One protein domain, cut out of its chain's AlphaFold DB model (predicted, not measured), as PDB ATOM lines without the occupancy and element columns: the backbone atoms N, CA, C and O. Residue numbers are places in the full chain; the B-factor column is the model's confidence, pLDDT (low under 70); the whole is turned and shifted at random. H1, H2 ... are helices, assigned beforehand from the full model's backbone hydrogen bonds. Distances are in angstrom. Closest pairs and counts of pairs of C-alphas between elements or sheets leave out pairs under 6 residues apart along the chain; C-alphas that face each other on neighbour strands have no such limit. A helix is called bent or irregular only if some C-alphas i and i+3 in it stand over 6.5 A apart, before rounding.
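What this domain is: This is residues 2 to 124 of the 129 residues of a protein of Capsicum annuum (UniProt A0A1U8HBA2). Helix H3 runs through the core, with H4 and H5 beside it so that the three centres make a triangle, and H2 packs on another side of H3. H6 and the long H7 form a hairpin, and H7 crosses the three at the end where H3 stops and H4 starts, while the short H1 packs on H3 and H6 and the final stretch folds back toward H7. The printed part has 123 residues, with eight named helices in the order H1 to H8 and no named strand, and its class is all helix. It is compact, with a radius of gyration of the C-alphas of 13.8 A and spans of 40 by 33 by 21 A.

Where its parts are: Begin at C-alpha 2, printed at (10.936, 39.516, -46.421); here H1 starts, and it covers residues 2 to 7. H2 takes residues 10 to 23, 19.8 A from first to last C-alpha. Next look at H3, residues 29 to 41, 18.7 A long, and H4, residues 45 to 58, 20.2 A long. H5 starts at C-alpha 61, at (12.850, 61.374, -39.788), and runs 23.3 A to residue 76; it is irregular, with C-alphas 62 and 65 standing 7.6 A apart. H6 is short, residues 78 to 85. H7, residues 88 to 111, is the longest helix at 24 residues and 34.9 A, with a kink of 30 degrees near residue 99; it is neither bent nor irregular, but only just: C-alphas 89 and 92 are 6.3 A apart. H8, residues 121 to 124, ends at C-alpha 124, at (-11.662, 46.822, -55.230).

How they stand to each other: Start at H3, the hub, which touches five other helices. H1 touches it at a shallow tilt of 25 degrees, closest at the C-alphas of Ser 5 and Ser 34, 5.5 A apart. H2 and H3 form a helical hairpin at a steep tilt of 40 degrees, with the C-alphas of Val 10 and Ala 38 closest at 5.6 A. H3 and H4 form another, at a shallow tilt of 10 degrees, and here look at the C-alphas of Ala 36 and Ala 48, the closest at 4.1 A. H5 touches H3 with residues 67 to 74 alone, closest at Leu 29 and Phe 67, whose C-alphas are 7.1 A apart. H7 touches residues 40 to 41 of H3 at a steep tilt of 61 degrees, and it touches H4 with residues 101 to 109 alone, closest at the C-alphas of Pro 45 and Met 105, 4.6 A apart. H6 and H7 are a helical hairpin at a shallow tilt of 11 degrees, with the C-alphas of Ile 83 and Arg 91 closest at 5.4 A. H1 also touches H6, while H1 and H2 touch only at the corner by their link. H8 is close to H7 but not clearly touching, with the C-alphas of Gln 99 and Thr 124 closest at 6.2 A. H2 stays apart from H4, H5, H6, H7 and H8. Every O i to N i+4 pair is within hydrogen-bond range in H1, H2, H3, H4 and H6; in H5 it is 10 of 12 pairs and in H7 17 of 20, and H8 is too short for such a pair.

The domain as a whole: The two C-alphas farthest apart are those of Ser 62 and Glu 89, at 42.5 A. The printed part has no cut. No link is long: the six links from H1 to H7 are tight, and the link from H7 to H8, with 9 residues, is short. The mean pLDDT of the printed part is 89.8, and the model's confidence is low, under 70, in residues 117 to 124.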
ATOM      1  N   GLU A   2      11.331  38.910 -45.136       88.44
ATOM      2  CA  GLU A   2      10.936  39.516 -46.421       88.44
ATOM      3  C   GLU A   2      10.469  38.499 -47.478       88.44
ATOM      4  O   GLU A   2       9.342  38.596 -47.959       88.44
ATOM      5  N   PHE A   3      11.274  37.467 -47.765       90.06
ATOM      6  CA  PHE A   3      10.898  36.431 -48.734       90.06
ATOM      7  C   PHE A   3       9.588  35.714 -48.370       90.06
ATOM      8  O   PHE A   3       8.708  35.595 -49.216       90.06
ATOM      9  N   ALA A   4       9.432  35.298 -47.108       92.31
ATOM     10  CA  ALA A   4       8.220  34.633 -46.624       92.31
ATOM     11  C   ALA A   4       6.986  35.546 -46.750       92.31
ATOM     12  O   ALA A   4       5.951  35.108 -47.243       92.31
ATOM     13  N   SER A   5       7.125  36.841 -46.434       91.38
ATOM     14  CA  SER A   5       6.049  37.830 -46.612       91.38
ATOM     15  C   SER A   5       5.666  38.025 -48.078       91.38
ATOM     16  O   SER A   5       4.501  38.252 -48.390       91.38
ATOM     17  N   LYS A   6       6.631  37.892 -48.996       91.44
ATOM     18  CA  LYS A   6       6.402  38.029 -50.436       91.44
ATOM     19  C   LYS A   6       5.603  36.861 -51.014       91.44
ATOM     20  O   LYS A   6       4.828  37.056 -51.941       91.44
ATOM     21  N   ILE A   7       5.805  35.651 -50.496       92.25
ATOM     22  CA  ILE A   7       5.089  34.447 -50.949       92.25
ATOM     23  C   ILE A   7       3.849  34.119 -50.108       92.25
ATOM     24  O   ILE A   7       3.137  33.177 -50.443       92.25
ATOM     25  N   GLY A   8       3.584  34.871 -49.037       90.06
ATOM     26  CA  GLY A   8       2.464  34.614 -48.129       90.06
ATOM     27  C   GLY A   8       2.651  33.373 -47.252       90.06
ATOM     28  O   GLY A   8       1.673  32.741 -46.872       90.06
ATOM     29  N   ASP A   9       3.896  32.996 -46.945       93.38
ATOM     30  CA  ASP A   9       4.201  31.881 -46.038       93.38
ATOM     31  C   ASP A   9       4.140  32.360 -44.580       93.38
ATOM     32  O   ASP A   9       5.150  32.740 -43.975       93.38
ATOM     33  N   VAL A  10       2.919  32.387 -44.045       91.75
ATOM     34  CA  VAL A  10       2.616  32.878 -42.694       91.75
ATOM     35  C   VAL A  10       3.259  32.024 -41.603       91.75
ATOM     36  O   VAL A  10       3.801  32.566 -40.640       91.75
ATOM     37  N   ASP A  11       3.305  30.702 -41.778       93.19
ATOM     38  CA  ASP A  11       3.935  29.798 -40.810       93.19
ATOM     39  C   ASP A  11       5.420  30.128 -40.632       93.19
ATOM     40  O   ASP A  11       5.937  30.206 -39.512       93.19
ATOM     41  N   THR A  12       6.129  30.344 -41.744       94.12
ATOM     42  CA  THR A  12       7.531  30.763 -41.706       94.12
ATOM     43  C   THR A  12       7.677  32.180 -41.150       94.12
ATOM     44  O   THR A  12       8.630  32.439 -40.411       94.12
ATOM     45  N   LEU A  13       6.746  33.098 -41.441       93.69
ATOM     46  CA  LEU A  13       6.757  34.446 -40.861       93.69
ATOM     47  C   LEU A  13       6.675  34.410 -39.338       93.69
ATOM     48  O   LEU A  13       7.537  35.007 -38.695       93.69
ATOM     49  N   TRP A  14       5.727  33.670 -38.763       94.38
ATOM     50  CA  TRP A  14       5.572  33.598 -37.309       94.38
ATOM     51  C   TRP A  14       6.723  32.880 -36.616       94.38
ATOM     52  O   TRP A  14       7.141  33.291 -35.534       94.38
ATOM     53  N   LYS A  15       7.316  31.864 -37.255       94.62
ATOM     54  CA  LYS A  15       8.549  31.239 -36.748       94.62
ATOM     55  C   LYS A  15       9.702  32.239 -36.676       94.62
ATOM     56  O   LYS A  15      10.402  32.285 -35.666       94.62
ATOM     57  N   ILE A  16       9.903  33.039 -37.726       91.94
ATOM     58  CA  ILE A  16      10.966  34.053 -37.737       91.94
ATOM     59  C   ILE A  16      10.648  35.177 -36.748       91.94
ATOM     60  O   ILE A  16      11.551  35.628 -36.048       91.94
ATOM     61  N   GLU A  17       9.389  35.607 -36.659       92.50
ATOM     62  CA  GLU A  17       8.972  36.655 -35.729       92.50
ATOM     63  C   GLU A  17       9.183  36.242 -34.274       92.50
ATOM     64  O   GLU A  17       9.700  37.028 -33.486       92.50
ATOM     65  N   LYS A  18       8.889  34.985 -33.930       92.19
ATOM     66  CA  LYS A  18       9.187  34.446 -32.603       92.19
ATOM     67  C   LYS A  18      10.675  34.590 -32.268       92.19
ATOM     68  O   LYS A  18      11.012  35.217 -31.267       92.19
ATOM     69  N   ILE A  19      11.561  34.104 -33.142       90.75
ATOM     70  CA  ILE A  19      13.019  34.217 -32.957       90.75
ATOM     71  C   ILE A  19      13.444  35.690 -32.852       90.75
ATOM     72  O   ILE A  19      14.279  36.048 -32.020       90.75
ATOM     73  N   ARG A  20      12.866  36.570 -33.679       90.38
ATOM     74  CA  ARG A  20      13.138  38.011 -33.637       90.38
ATOM     75  C   ARG A  20      12.743  38.601 -32.285       90.38
ATOM     76  O   ARG A  20      13.550  39.312 -31.703       90.38
ATOM     77  N   SER A  21      11.553  38.293 -31.775       88.44
ATOM     78  CA  SER A  21      11.065  38.802 -30.487       88.44
ATOM     79  C   SER A  21      11.936  38.365 -29.302       88.44
ATOM     80  O   SER A  21      12.110  39.121 -28.351       88.44
ATOM     81  N   GLU A  22      12.547  37.182 -29.392       91.25
ATOM     82  CA  GLU A  22      13.453  36.641 -28.373       91.25
ATOM     83  C   GLU A  22      14.855  37.282 -28.422       91.25
ATOM     84  O   GLU A  22      15.546  37.340 -27.407       91.25
ATOM     85  N   THR A  23      15.290  37.769 -29.591       87.88
ATOM     86  CA  THR A  23      16.674  38.230 -29.824       87.88
ATOM     87  C   THR A  23      16.810  39.740 -30.031       87.88
ATOM     88  O   THR A  23      17.889  40.296 -29.825       87.88
ATOM     89  N   MET A  24      15.737  40.423 -30.425       83.62
ATOM     90  CA  MET A  24      15.713  41.844 -30.766       83.62
ATOM     91  C   MET A  24      14.562  42.559 -30.058       83.62
ATOM     92  O   MET A  24      13.412  42.128 -30.111       83.62
ATOM     93  N   LYS A  25      14.860  43.719 -29.463       77.94
ATOM     94  CA  LYS A  25      13.868  44.518 -28.723       77.94
ATOM     95  C   LYS A  25      12.848  45.219 -29.620       77.94
ATOM     96  O   LYS A  25      11.698  45.360 -29.229       77.94
ATOM     97  N   GLU A  26      13.258  45.637 -30.814       82.94
ATOM     98  CA  GLU A  26      12.440  46.459 -31.713       82.94
ATOM     99  C   GLU A  26      12.419  45.880 -33.129       82.94
ATOM    100  O   GLU A  26      13.320  45.141 -33.544       82.94
ATOM    101  N   HIS A  27      11.376  46.218 -33.882       87.50
ATOM    102  CA  HIS A  27      11.312  45.902 -35.300       87.50
ATOM    103  C   HIS A  27      12.211  46.842 -36.102       87.50
ATOM    104  O   HIS A  27      12.169  48.060 -35.960       87.50
ATOM    105  N   SER A  28      12.951  46.280 -37.057       89.88
ATOM    106  CA  SER A  28      13.354  47.061 -38.226       89.88
ATOM    107  C   SER A  28      12.138  47.321 -39.119       89.88
ATOM    108  O   SER A  28      11.202  46.515 -39.125       89.88
ATOM    109  N   LEU A  29      12.202  48.371 -39.948       91.00
ATOM    110  CA  LEU A  29      11.182  48.687 -40.957       91.00
ATOM    111  C   LEU A  29      10.732  47.442 -41.743       91.00
ATOM    112  O   LEU A  29       9.546  47.135 -41.795       91.00
ATOM    113  N   GLY A  30      11.684  46.674 -42.285       91.44
ATOM    114  CA  GLY A  30      11.372  45.479 -43.073       91.44
ATOM    115  C   GLY A  30      10.716  44.364 -42.254       91.44
ATOM    116  O   GLY A  30       9.784  43.716 -42.730       91.44
ATOM    117  N   SER A  31      11.162  44.144 -41.012       92.31
ATOM    118  CA  SER A  31      10.566  43.116 -40.147       92.31
ATOM    119  C   SER A  31       9.155  43.480 -39.684       92.31
ATOM    120  O   SER A  31       8.281  42.622 -39.709       92.31
ATOM    121  N   GLY A  32       8.909  44.741 -39.322       94.44
ATOM    122  CA  GLY A  32       7.585  45.170 -38.880       94.44
ATOM    123  C   GLY A  32       6.582  45.194 -40.036       94.44
ATOM    124  O   GLY A  32       5.475  44.695 -39.879       94.44
ATOM    125  N   LEU A  33       6.980  45.640 -41.237       95.12
ATOM    126  CA  LEU A  33       6.107  45.544 -42.414       95.12
ATOM    127  C   LEU A  33       5.849  44.087 -42.828       95.12
ATOM    128  O   LEU A  33       4.748  43.757 -43.255       95.12
ATOM    129  N   SER A  34       6.827  43.190 -42.663       95.69
ATOM    130  CA  SER A  34       6.604  41.749 -42.863       95.69
ATOM    131  C   SER A  34       5.615  41.169 -41.844       95.69
ATOM    132  O   SER A  34       4.842  40.282 -42.192       95.69
ATOM    133  N   CYS A  35       5.631  41.667 -40.605       95.62
ATOM    134  CA  CYS A  35       4.698  41.281 -39.546       95.62
ATOM    135  C   CYS A  35       3.275  41.787 -39.840       95.62
ATOM    136  O   CYS A  35       2.326  41.013 -39.795       95.62
ATOM    137  N   ALA A  36       3.130  43.046 -40.270       97.00
ATOM    138  CA  ALA A  36       1.843  43.594 -40.706       97.00
ATOM    139  C   ALA A  36       1.232  42.788 -41.868       97.00
ATOM    140  O   ALA A  36       0.049  42.463 -41.844       97.00
ATOM    141  N   LYS A  37       2.053  42.380 -42.844       97.00
ATOM    142  CA  LYS A  37       1.635  41.478 -43.932       97.00
ATOM    143  C   LYS A  37       1.134  40.124 -43.419       97.00
ATOM    144  O   LYS A  37       0.153  39.615 -43.945       97.00
ATOM    145  N   ALA A  38       1.785  39.547 -42.408       96.19
ATOM    146  CA  ALA A  38       1.339  38.292 -41.800       96.19
ATOM    147  C   ALA A  38      -0.029  38.453 -41.118       96.19
ATOM    148  O   ALA A  38      -0.921  37.646 -41.357       96.19
ATOM    149  N   PHE A  39      -0.224  39.536 -40.358       97.50
ATOM    150  CA  PHE A  39      -1.513  39.852 -39.738       97.50
ATOM    151  C   PHE A  39      -2.644  40.029 -40.758       97.50
ATOM    152  O   PHE A  39      -3.741  39.530 -40.531       97.50
ATOM    153  N   LEU A  40      -2.379  40.669 -41.902       96.94
ATOM    154  CA  LEU A  40      -3.365  40.792 -42.983       96.94
ATOM    155  C   LEU A  40      -3.738  39.442 -43.609       96.94
ATOM    156  O   LEU A  40      -4.887  39.245 -43.986       96.94
ATOM    157  N   ILE A  41      -2.795  38.499 -43.721       94.38
ATOM    158  CA  ILE A  41      -3.112  37.145 -44.205       94.38
ATOM    159  C   ILE A  41      -3.922  36.366 -43.153       94.38
ATOM    160  O   ILE A  41      -4.806  35.596 -43.515       94.38
ATOM    161  N   ASP A  42      -3.667  36.604 -41.865       94.88
ATOM    162  CA  ASP A  42      -4.385  35.996 -40.733       94.88
ATOM    163  C   ASP A  42      -5.724  36.673 -40.394       94.88
ATOM    164  O   ASP A  42      -6.321  36.376 -39.356       94.88
ATOM    165  N   HIS A  43      -6.203  37.570 -41.254       95.88
ATOM    166  CA  HIS A  43      -7.462  38.291 -41.092       95.88
ATOM    167  C   HIS A  43      -7.515  39.189 -39.833       95.88
ATOM    168  O   HIS A  43      -8.509  39.227 -39.107       95.88
ATOM    169  N   LYS A  44      -6.402  39.875 -39.526       97.62
ATOM    170  CA  LYS A  44      -6.218  40.739 -38.339       97.62
ATOM    171  C   LYS A  44      -5.770  42.159 -38.720       97.62
ATOM    172  O   LYS A  44      -4.629  42.553 -38.448       97.62
ATOM    173  N   PRO A  45      -6.634  42.952 -39.369       97.38
ATOM    174  CA  PRO A  45      -6.257  44.261 -39.899       97.38
ATOM    175  C   PRO A  45      -5.897  45.289 -38.813       97.38
ATOM    176  O   PRO A  45      -5.027  46.135 -39.036       97.38
ATOM    177  N   GLU A  46      -6.495  45.216 -37.622       97.25
ATOM    178  CA  GLU A  46      -6.176  46.109 -36.502       97.25
ATOM    179  C   GLU A  46      -4.789  45.828 -35.912       97.25
ATOM    180  O   GLU A  46      -4.054  46.767 -35.601       97.25
ATOM    181  N   ASP A  47      -4.398  44.555 -35.810       97.56
ATOM    182  CA  ASP A  47      -3.056  44.173 -35.355       97.56
ATOM    183  C   ASP A  47      -1.995  44.620 -36.374       97.56
ATOM    184  O   ASP A  47      -0.943  45.149 -36.001       97.56
ATOM    185  N   ALA A  48      -2.294  44.497 -37.674       97.62
ATOM    186  CA  ALA A  48      -1.444  45.038 -38.734       97.62
ATOM    187  C   ALA A  48      -1.267  46.563 -38.592       97.62
ATOM    188  O   ALA A  48      -0.139  47.067 -38.643       97.62
ATOM    189  N   ALA A  49      -2.363  47.290 -38.352       97.19
ATOM    190  CA  ALA A  49      -2.337  48.733 -38.126       97.19
ATOM    191  C   ALA A  49      -1.522  49.108 -36.876       97.19
ATOM    192  O   ALA A  49      -0.718  50.040 -36.928       97.19
ATOM    193  N   ALA A  50      -1.659  48.358 -35.779       96.25
ATOM    194  CA  ALA A  50      -0.909  48.594 -34.549       96.25
ATOM    195  C   ALA A  50       0.611  48.466 -34.760       96.25
ATOM    196  O   ALA A  50       1.374  49.324 -34.308       96.25
ATOM    197  N   VAL A  51       1.063  47.449 -35.506       95.75
ATOM    198  CA  VAL A  51       2.487  47.289 -35.851       95.75
ATOM    199  C   VAL A  51       2.984  48.440 -36.725       95.75
ATOM    200  O   VAL A  51       4.058  48.988 -36.470       95.75
ATOM    201  N   ILE A  52       2.215  48.836 -37.742       96.12
ATOM    202  CA  ILE A  52       2.577  49.953 -38.629       96.12
ATOM    203  C   ILE A  52       2.661  51.268 -37.845       96.12
ATOM    204  O   ILE A  52       3.587  52.053 -38.054       96.12
ATOM    205  N   GLN A  53       1.745  51.497 -36.906       94.88
ATOM    206  CA  GLN A  53       1.769  52.685 -36.063       94.88
ATOM    207  C   GLN A  53       2.984  52.700 -35.130       94.88
ATOM    208  O   GLN A  53       3.628  53.740 -34.978       94.88
ATOM    209  N   LEU A  54       3.351  51.553 -34.553       93.12
ATOM    210  CA  LEU A  54       4.570  51.431 -33.756       93.12
ATOM    211  C   LEU A  54       5.824  51.730 -34.597       93.12
ATOM    212  O   LEU A  54       6.730  52.431 -34.140       93.12
ATOM    213  N   LEU A  55       5.870  51.265 -35.851       93.06
ATOM    214  CA  LEU A  55       6.948  51.623 -36.779       93.06
ATOM    215  C   LEU A  55       6.984  53.128 -37.049       93.06
ATOM    216  O   LEU A  55       8.050  53.729 -36.988       93.06
ATOM    217  N   ASN A  56       5.839  53.759 -37.298       91.88
ATOM    218  CA  ASN A  56       5.770  55.200 -37.535       91.88
ATOM    219  C   ASN A  56       6.322  56.025 -36.354       91.88
ATOM    220  O   ASN A  56       6.922  57.076 -36.561       91.88
ATOM    221  N   GLN A  57       6.153  55.541 -35.120       90.44
ATOM    222  CA  GLN A  57       6.675  56.193 -33.912       90.44
ATOM    223  C   GLN A  57       8.184  55.993 -33.704       90.44
ATOM    224  O   GLN A  57       8.818  56.801 -33.029       90.44
ATOM    225  N   THR A  58       8.754  54.924 -34.259       89.81
ATOM    226  CA  THR A  58      10.149  54.506 -34.022       89.81
ATOM    227  C   THR A  58      11.080  54.796 -35.201       89.81
ATOM    228  O   THR A  58      12.297  54.894 -35.028       89.81
ATOM    229  N   VAL A  59      10.541  54.963 -36.411       87.62
ATOM    230  CA  VAL A  59      11.321  55.299 -37.605       87.62
ATOM    231  C   VAL A  59      11.837  56.744 -37.502       87.62
ATOM    232  O   VAL A  59      11.043  57.670 -37.346       87.62
ATOM    233  N   PRO A  60      13.157  56.979 -37.641       89.50
ATOM    234  CA  PRO A  60      13.716  58.326 -37.599       89.50
ATOM    235  C   PRO A  60      13.313  59.139 -38.835       89.50
ATOM    236  O   PRO A  60      13.129  58.581 -39.919       89.50
ATOM    237  N   ASP A  61      13.284  60.469 -38.710       89.44
ATOM    238  CA  ASP A  61      12.850  61.374 -39.788       89.44
ATOM    239  C   ASP A  61      13.611  61.175 -41.104       89.44
ATOM    240  O   ASP A  61      13.012  61.197 -42.179       89.44
ATOM    241  N   SER A  62      14.908  60.861 -41.033       92.19
ATOM    242  CA  SER A  62      15.748  60.563 -42.204       92.19
ATOM    243  C   SER A  62      15.281  59.353 -43.023       92.19
ATOM    244  O   SER A  62      15.701  59.177 -44.165       92.19
ATOM    245  N   ARG A  63      14.418  58.505 -42.454       90.88
ATOM    246  CA  ARG A  63      13.833  57.316 -43.089       90.88
ATOM    247  C   ARG A  63      12.316  57.416 -43.253       90.88
ATOM    248  O   ARG A  63      11.717  56.464 -43.748       90.88
ATOM    249  N   ARG A  64      11.699  58.544 -42.883       90.38
ATOM    250  CA  ARG A  64      10.242  58.738 -42.919       90.38
ATOM    251  C   ARG A  64       9.676  58.584 -44.329       90.38
ATOM    252  O   ARG A  64       8.717  57.845 -44.500       90.38
ATOM    253  N   GLN A  65      10.315  59.184 -45.339       90.56
ATOM    254  CA  GLN A  65       9.884  59.020 -46.734       90.56
ATOM    255  C   GLN A  65       9.931  57.550 -47.164       90.56
ATOM    256  O   GLN A  65       8.938  57.018 -47.636       90.56
ATOM    257  N   LYS A  66      11.042  56.859 -46.878       93.12
ATOM    258  CA  LYS A  66      11.182  55.429 -47.176       93.12
ATOM    259  C   LYS A  66      10.105  54.580 -46.488       93.12
ATOM    260  O   LYS A  66       9.646  53.606 -47.069       93.12
ATOM    261  N   PHE A  67       9.723  54.911 -45.254       92.75
ATOM    262  CA  PHE A  67       8.622  54.232 -44.564       92.75
ATOM    263  C   PHE A  67       7.291  54.423 -45.297       92.75
ATOM    264  O   PHE A  67       6.590  53.438 -45.513       92.75
ATOM    265  N   ILE A  68       6.976  55.652 -45.718       91.50
ATOM    266  CA  ILE A  68       5.765  55.941 -46.495       91.50
ATOM    267  C   ILE A  68       5.779  55.195 -47.835       91.50
ATOM    268  O   ILE A  68       4.787  54.547 -48.156       91.50
ATOM    269  N   ASP A  69       6.901  55.203 -48.560       91.94
ATOM    270  CA  ASP A  69       7.030  54.508 -49.847       91.94
ATOM    271  C   ASP A  69       6.793  52.993 -49.695       91.94
ATOM    272  O   ASP A  69       6.065  52.377 -50.466       91.94
ATOM    273  N   GLU A  70       7.384  52.365 -48.673       93.94
ATOM    274  CA  GLU A  70       7.201  50.930 -48.417       93.94
ATOM    275  C   GLU A  70       5.780  50.587 -47.946       93.94
ATOM    276  O   GLU A  70       5.271  49.503 -48.239       93.94
ATOM    277  N   LEU A  71       5.121  51.506 -47.239       92.94
ATOM    278  CA  LEU A  71       3.734  51.351 -46.818       92.94
ATOM    279  C   LEU A  71       2.764  51.500 -48.000       92.94
ATOM    280  O   LEU A  71       1.807  50.737 -48.089       92.94
ATOM    281  N   GLN A  72       3.046  52.394 -48.951       91.88
ATOM    282  CA  GLN A  72       2.315  52.456 -50.220       91.88
ATOM    283  C   GLN A  72       2.464  51.150 -51.005       91.88
ATOM    284  O   GLN A  72       1.458  50.552 -51.374       91.88
ATOM    285  N   LYS A  73       3.686  50.616 -51.148       93.00
ATOM    286  CA  LYS A  73       3.905  49.309 -51.801       93.00
ATOM    287  C   LYS A  73       3.186  48.156 -51.102       93.00
ATOM    288  O   LYS A  73       2.739  47.222 -51.763       93.00
ATOM    289  N   LEU A  74       3.087  48.185 -49.769       94.12
ATOM    290  CA  LEU A  74       2.331  47.183 -49.011       94.12
ATOM    291  C   LEU A  74       0.851  47.186 -49.402       94.12
ATOM    292  O   LEU A  74       0.248  46.119 -49.424       94.12
ATOM    293  N   VAL A  75       0.285  48.352 -49.699       92.25
ATOM    294  CA  VAL A  75      -1.126  48.496 -50.062       92.25
ATOM    295  C   VAL A  75      -1.337  48.249 -51.555       92.25
ATOM    296  O   VAL A  75      -2.228  47.496 -51.910       92.25
ATOM    297  N   GLU A  76      -0.524  48.832 -52.434       91.06
ATOM    298  CA  GLU A  76      -0.781  48.844 -53.882       91.06
ATOM    299  C   GLU A  76      -0.176  47.639 -54.618       91.06
ATOM    300  O   GLU A  76      -0.805  47.058 -55.502       91.06
ATOM    301  N   GLU A  77       1.048  47.239 -54.265       92.81
ATOM    302  CA  GLU A  77       1.808  46.247 -55.036       92.81
ATOM    303  C   GLU A  77       1.719  44.847 -54.418       92.81
ATOM    304  O   GLU A  77       1.444  43.855 -55.099       92.81
ATOM    305  N   TRP A  78       1.954  44.753 -53.109       95.25
ATOM    306  CA  TRP A  78       2.076  43.476 -52.410       95.25
ATOM    307  C   TRP A  78       0.829  42.578 -52.498       95.25
ATOM    308  O   TRP A  78       1.029  41.376 -52.703       95.25
ATOM    309  N   PRO A  79      -0.424  43.076 -52.410       94.06
ATOM    310  CA  PRO A  79      -1.608  42.223 -52.512       94.06
ATOM    311  C   PRO A  79      -1.655  41.485 -53.852       94.06
ATOM    312  O   PRO A  79      -1.850  40.270 -53.897       94.06
ATOM    313  N   LEU A  80      -1.354  42.197 -54.942       91.81
ATOM    314  CA  LEU A  80      -1.284  41.627 -56.287       91.81
ATOM    315  C   LEU A  80      -0.187  40.556 -56.378       91.81
ATOM    316  O   LEU A  80      -0.375  39.512 -57.007       91.81
ATOM    317  N   GLU A  81       0.975  40.806 -55.768       93.31
ATOM    318  CA  GLU A  81       2.088  39.858 -55.770       93.31
ATOM    319  C   GLU A  81       1.784  38.583 -54.973       93.31
ATOM    320  O   GLU A  81       2.070  37.482 -55.455       93.31
ATOM    321  N   VAL A  82       1.236  38.716 -53.761       94.06
ATOM    322  CA  VAL A  82       1.022  37.580 -52.855       94.06
ATOM    323  C   VAL A  82      -0.094  36.667 -53.360       94.06
ATOM    324  O   VAL A  82       0.061  35.447 -53.318       94.06
ATOM    325  N   ILE A  83      -1.157  37.235 -53.938       93.19
ATOM    326  CA  ILE A  83      -2.289  36.506 -54.527       93.19
ATOM    327  C   ILE A  83      -1.844  35.699 -55.754       93.19
ATOM    328  O   ILE A  83      -2.147  34.507 -55.862       93.19
ATOM    329  N   LYS A  84      -1.038  36.291 -56.649       91.88
ATOM    330  CA  LYS A  84      -0.484  35.592 -57.829       91.88
ATOM    331  C   LYS A  84       0.377  34.384 -57.462       91.88
ATOM    332  O   LYS A  84       0.493  33.453 -58.255       91.88
ATOM    333  N   ARG A  85       0.983  34.392 -56.274       91.31
ATOM    334  CA  ARG A  85       1.839  33.307 -55.769       91.31
ATOM    335  C   ARG A  85       1.051  32.193 -55.072       91.31
ATOM    336  O   ARG A  85       1.615  31.121 -54.865       91.31
ATOM    337  N   GLN A  86      -0.228  32.408 -54.751       88.62
ATOM    338  CA  GLN A  86      -1.085  31.375 -54.169       88.62
ATOM    339  C   GLN A  86      -1.624  30.397 -55.219       88.62
ATOM    340  O   GLN A  86      -1.823  30.736 -56.392       88.62
ATOM    341  N   LYS A  87      -1.908  29.172 -54.760       88.06
ATOM    342  CA  LYS A  87      -2.676  28.163 -55.508       88.06
ATOM    343  C   LYS A  87      -4.132  28.613 -55.657       88.06
ATOM    344  O   LYS A  87      -4.631  29.316 -54.784       88.06
ATOM    345  N   ASP A  88      -4.812  28.169 -56.713       83.94
ATOM    346  CA  ASP A  88      -6.136  28.683 -57.101       83.94
ATOM    347  C   ASP A  88      -7.192  28.641 -55.981       83.94
ATOM    348  O   ASP A  88      -7.947  29.600 -55.838       83.94
ATOM    349  N   GLU A  89      -7.211  27.590 -55.151       84.62
ATOM    350  CA  GLU A  89      -8.136  27.476 -54.008       84.62
ATOM    351  C   GLU A  89      -7.918  28.594 -52.976       84.62
ATOM    352  O   GLU A  89      -8.852  29.309 -52.626       84.62
ATOM    353  N   LYS A  90      -6.665  28.807 -52.554       86.31
ATOM    354  CA  LYS A  90      -6.292  29.842 -51.575       86.31
ATOM    355  C   LYS A  90      -6.273  31.248 -52.170       86.31
ATOM    356  O   LYS A  90      -6.355  32.227 -51.439       86.31
ATOM    357  N   ARG A  91      -6.140  31.363 -53.496       90.69
ATOM    358  CA  ARG A  91      -6.056  32.649 -54.197       90.69
ATOM    359  C   ARG A  91      -7.327  33.469 -54.003       90.69
ATOM    360  O   ARG A  91      -7.229  34.644 -53.672       90.69
ATOM    361  N   LYS A  92      -8.495  32.855 -54.208       89.50
ATOM    362  CA  LYS A  92      -9.792  33.544 -54.102       89.50
ATOM    363  C   LYS A  92     -10.102  33.969 -52.671       89.50
ATOM    364  O   LYS A  92     -10.561  35.084 -52.461       89.50
ATOM    365  N   GLU A  93      -9.822  33.091 -51.712       91.38
ATOM    366  CA  GLU A  93      -9.984  33.383 -50.285       91.38
ATOM    367  C   GLU A  93      -9.096  34.561 -49.874       91.38
ATOM    368  O   GLU A  93      -9.604  35.558 -49.374       91.38
ATOM    369  N   LEU A  94      -7.800  34.508 -50.201       92.62
ATOM    370  CA  LEU A  94      -6.869  35.589 -49.881       92.62
ATOM    371  C   LEU A  94      -7.247  36.913 -50.561       92.62
ATOM    372  O   LEU A  94      -7.109  37.970 -49.953       92.62
ATOM    373  N   ALA A  95      -7.729  36.871 -51.807       92.56
ATOM    374  CA  ALA A  95      -8.215  38.059 -52.501       92.56
ATOM    375  C   ALA A  95      -9.395  38.704 -51.764       92.56
ATOM    376  O   ALA A  95      -9.353  39.901 -51.492       92.56
ATOM    377  N   ALA A  96     -10.400  37.912 -51.384       91.75
ATOM    378  CA  ALA A  96     -11.553  38.400 -50.633       91.75
ATOM    379  C   ALA A  96     -11.150  38.955 -49.254       91.75
ATOM    380  O   ALA A  96     -11.595  40.038 -48.874       91.75
ATOM    381  N   THR A  97     -10.256  38.260 -48.541       93.19
ATOM    382  CA  THR A  97      -9.681  38.724 -47.270       93.19
ATOM    383  C   THR A  97      -9.019  40.091 -47.431       93.19
ATOM    384  O   THR A  97      -9.368  41.033 -46.727       93.19
ATOM    385  N   LEU A  98      -8.096  40.237 -48.388       94.12
ATOM    386  CA  LEU A  98      -7.341  41.481 -48.564       94.12
ATOM    387  C   LEU A  98      -8.214  42.641 -49.064       94.12
ATOM    388  O   LEU A  98      -7.969  43.781 -48.674       94.12
ATOM    389  N   GLN A  99      -9.250  42.365 -49.864       92.38
ATOM    390  CA  GLN A  99     -10.234  43.372 -50.281       92.38
ATOM    391  C   GLN A  99     -10.980  43.993 -49.095       92.38
ATOM    392  O   GLN A  99     -11.302  45.178 -49.137       92.38
ATOM    393  N   HIS A 100     -11.240  43.220 -48.040       93.06
ATOM    394  CA  HIS A 100     -11.890  43.707 -46.824       93.06
ATOM    395  C   HIS A 100     -10.891  44.324 -45.827       93.06
ATOM    396  O   HIS A 100     -11.128  45.387 -45.241       93.06
ATOM    397  N   ASP A 101      -9.745  43.678 -45.645       95.62
ATOM    398  CA  ASP A 101      -8.830  43.991 -44.552       95.62
ATOM    399  C   ASP A 101      -7.925  45.177 -44.818       95.62
ATOM    400  O   ASP A 101      -7.596  45.908 -43.885       95.62
ATOM    401  N   LEU A 102      -7.538  45.420 -46.072       94.88
ATOM    402  CA  LEU A 102      -6.730  46.593 -46.403       94.88
ATOM    403  C   LEU A 102      -7.485  47.900 -46.098       94.88
ATOM    404  O   LEU A 102      -6.926  48.731 -45.378       94.88
ATOM    405  N   PRO A 103      -8.750  48.095 -46.535       93.94
ATOM    406  CA  PRO A 103      -9.551  49.245 -46.109       93.94
ATOM    407  C   PRO A 103      -9.717  49.349 -44.590       93.94
ATOM    408  O   PRO A 103      -9.656  50.452 -44.037       93.94
ATOM    409  N   THR A 104      -9.894  48.218 -43.903       95.69
ATOM    410  CA  THR A 104     -10.061  48.178 -42.441       95.69
ATOM    411  C   THR A 104      -8.786  48.628 -41.724       95.69
ATOM    412  O   THR A 104      -8.827  49.527 -40.881       95.69
ATOM    413  N   MET A 105      -7.629  48.103 -42.132       96.56
ATOM    414  CA  MET A 105      -6.315  48.506 -41.627       96.56
ATOM    415  C   MET A 105      -6.060  49.996 -41.885       96.56
ATOM    416  O   MET A 105      -5.626  50.715 -40.987       96.56
ATOM    417  N   LEU A 106      -6.352  50.493 -43.091       93.75
ATOM    418  CA  LEU A 106      -6.174  51.907 -43.438       93.75
ATOM    419  C   LEU A 106      -7.085  52.827 -42.619       93.75
ATOM    420  O   LEU A 106      -6.655  53.896 -42.181       93.75
ATOM    421  N   SER A 107      -8.319  52.398 -42.357       94.19
ATOM    422  CA  SER A 107      -9.246  53.116 -41.481       94.19
ATOM    423  C   SER A 107      -8.723  53.167 -40.042       94.19
ATOM    424  O   SER A 107      -8.720  54.235 -39.427       94.19
ATOM    425  N   ALA A 108      -8.199  52.051 -39.523       95.50
ATOM    426  CA  ALA A 108      -7.570  51.999 -38.204       95.50
ATOM    427  C   ALA A 108      -6.341  52.923 -38.113       95.50
ATOM    428  O   ALA A 108      -6.223  53.693 -37.161       95.50
ATOM    429  N   LEU A 109      -5.474  52.928 -39.130       94.19
ATOM    430  CA  LEU A 109      -4.318  53.831 -39.208       94.19
ATOM    431  C   LEU A 109      -4.729  55.307 -39.231       94.19
ATOM    432  O   LEU A 109      -4.159  56.119 -38.499       94.19
ATOM    433  N   SER A 110      -5.756  55.650 -40.012       91.94
ATOM    434  CA  SER A 110      -6.309  57.007 -40.063       91.94
ATOM    435  C   SER A 110      -6.832  57.454 -38.694       91.94
ATOM    436  O   SER A 110      -6.522  58.561 -38.247       91.94
ATOM    437  N   ASN A 111      -7.540  56.571 -37.978       92.88
ATOM    438  CA  ASN A 111      -8.015  56.819 -36.613       92.88
ATOM    439  C   ASN A 111      -6.862  56.995 -35.606       92.88
ATOM    440  O   ASN A 111      -7.005  57.728 -34.631       92.88
ATOM    441  N   MET A 112      -5.705  56.376 -35.858       92.19
ATOM    442  CA  MET A 112      -4.466  56.559 -35.086       92.19
ATOM    443  C   MET A 112      -3.646  57.792 -35.517       92.19
ATOM    444  O   MET A 112      -2.567  58.038 -34.974       92.19
ATOM    445  N   GLY A 113      -4.138  58.579 -36.481       86.62
ATOM    446  CA  GLY A 113      -3.497  59.803 -36.967       86.62
ATOM    447  C   GLY A 113      -2.495  59.606 -38.110       86.62
ATOM    448  O   GLY A 113      -1.894  60.586 -38.550       86.62
ATOM    449  N   LEU A 114      -2.325  58.382 -38.623       86.62
ATOM    450  CA  LEU A 114      -1.494  58.096 -39.793       86.62
ATOM    451  C   LEU A 114      -2.364  58.054 -41.055       86.62
ATOM    452  O   LEU A 114      -2.953  57.029 -41.394       86.62
ATOM    453  N   LYS A 115      -2.436  59.179 -41.772       78.50
ATOM    454  CA  LYS A 115      -3.158  59.261 -43.049       78.50
ATOM    455  C   LYS A 115      -2.224  58.960 -44.209       78.50
ATOM    456  O   LYS A 115      -1.252  59.681 -44.429       78.50
ATOM    457  N   LEU A 116      -2.558  57.930 -44.972       76.38
ATOM    458  CA  LEU A 116      -1.893  57.614 -46.225       76.38
ATOM    459  C   LEU A 116      -2.748  58.102 -47.392       76.38
ATOM    460  O   LEU A 116      -3.957  57.885 -47.411       76.38
ATOM    461  N   ASN A 117      -2.116  58.750 -48.366       69.88
ATOM    462  CA  ASN A 117      -2.765  59.106 -49.621       69.88
ATOM    463  C   ASN A 117      -2.583  57.942 -50.603       69.88
ATOM    464  O   ASN A 117      -1.646  57.953 -51.399       69.88
ATOM    465  N   VAL A 118      -3.404  56.901 -50.458       66.56
ATOM    466  CA  VAL A 118      -3.359  55.683 -51.289       66.56
ATOM    467  C   VAL A 118      -4.729  55.455 -51.894       66.56
ATOM    468  O   VAL A 118      -5.735  55.546 -51.186       66.56
ATOM    469  N   ASN A 119      -4.769  55.141 -53.187       61.94
ATOM    470  CA  ASN A 119      -6.014  54.779 -53.844       61.94
ATOM    471  C   ASN A 119      -6.291  53.284 -53.646       61.94
ATOM    472  O   ASN A 119      -5.775  52.441 -54.372       61.94
ATOM    473  N   VAL A 120      -7.115  52.949 -52.656       59.88
ATOM    474  CA  VAL A 120      -7.526  51.556 -52.405       59.88
ATOM    475  C   VAL A 120      -8.596  51.096 -53.404       59.88
ATOM    476  O   VAL A 120      -8.828  49.898 -53.544       59.88
ATOM    477  N   GLU A 121      -9.239  52.026 -54.124       54.56
ATOM    478  CA  GLU A 121     -10.349  51.715 -55.034       54.56
ATOM    479  C   GLU A 121      -9.899  50.847 -56.217       54.56
ATOM    480  O   GLU A 121     -10.656  49.986 -56.676       54.56
ATOM    481  N   ASP A 122      -8.646  50.991 -56.660       52.84
ATOM    482  CA  ASP A 122      -8.086  50.192 -57.755       52.84
ATOM    483  C   ASP A 122      -7.929  48.703 -57.385       52.84
ATOM    484  O   ASP A 122      -7.988  47.851 -58.270       52.84
ATOM    485  N   LEU A 123      -7.833  48.363 -56.090       50.44
ATOM    486  CA  LEU A 123      -7.816  46.974 -55.596       50.44
ATOM    487  C   LEU A 123      -9.226  46.364 -55.492       50.44
ATOM    488  O   LEU A 123      -9.376  45.142 -55.447       50.44
ATOM    489  N   THR A 124     -10.255  47.214 -55.435       45.47
ATOM    490  CA  THR A 124     -11.662  46.822 -55.230       45.47
ATOM    491  C   THR A 124     -12.476  46.722 -56.519       45.47
ATOM    492  O   THR A 124     -13.594  46.211 -56.490       45.47
TER     493      THR A 124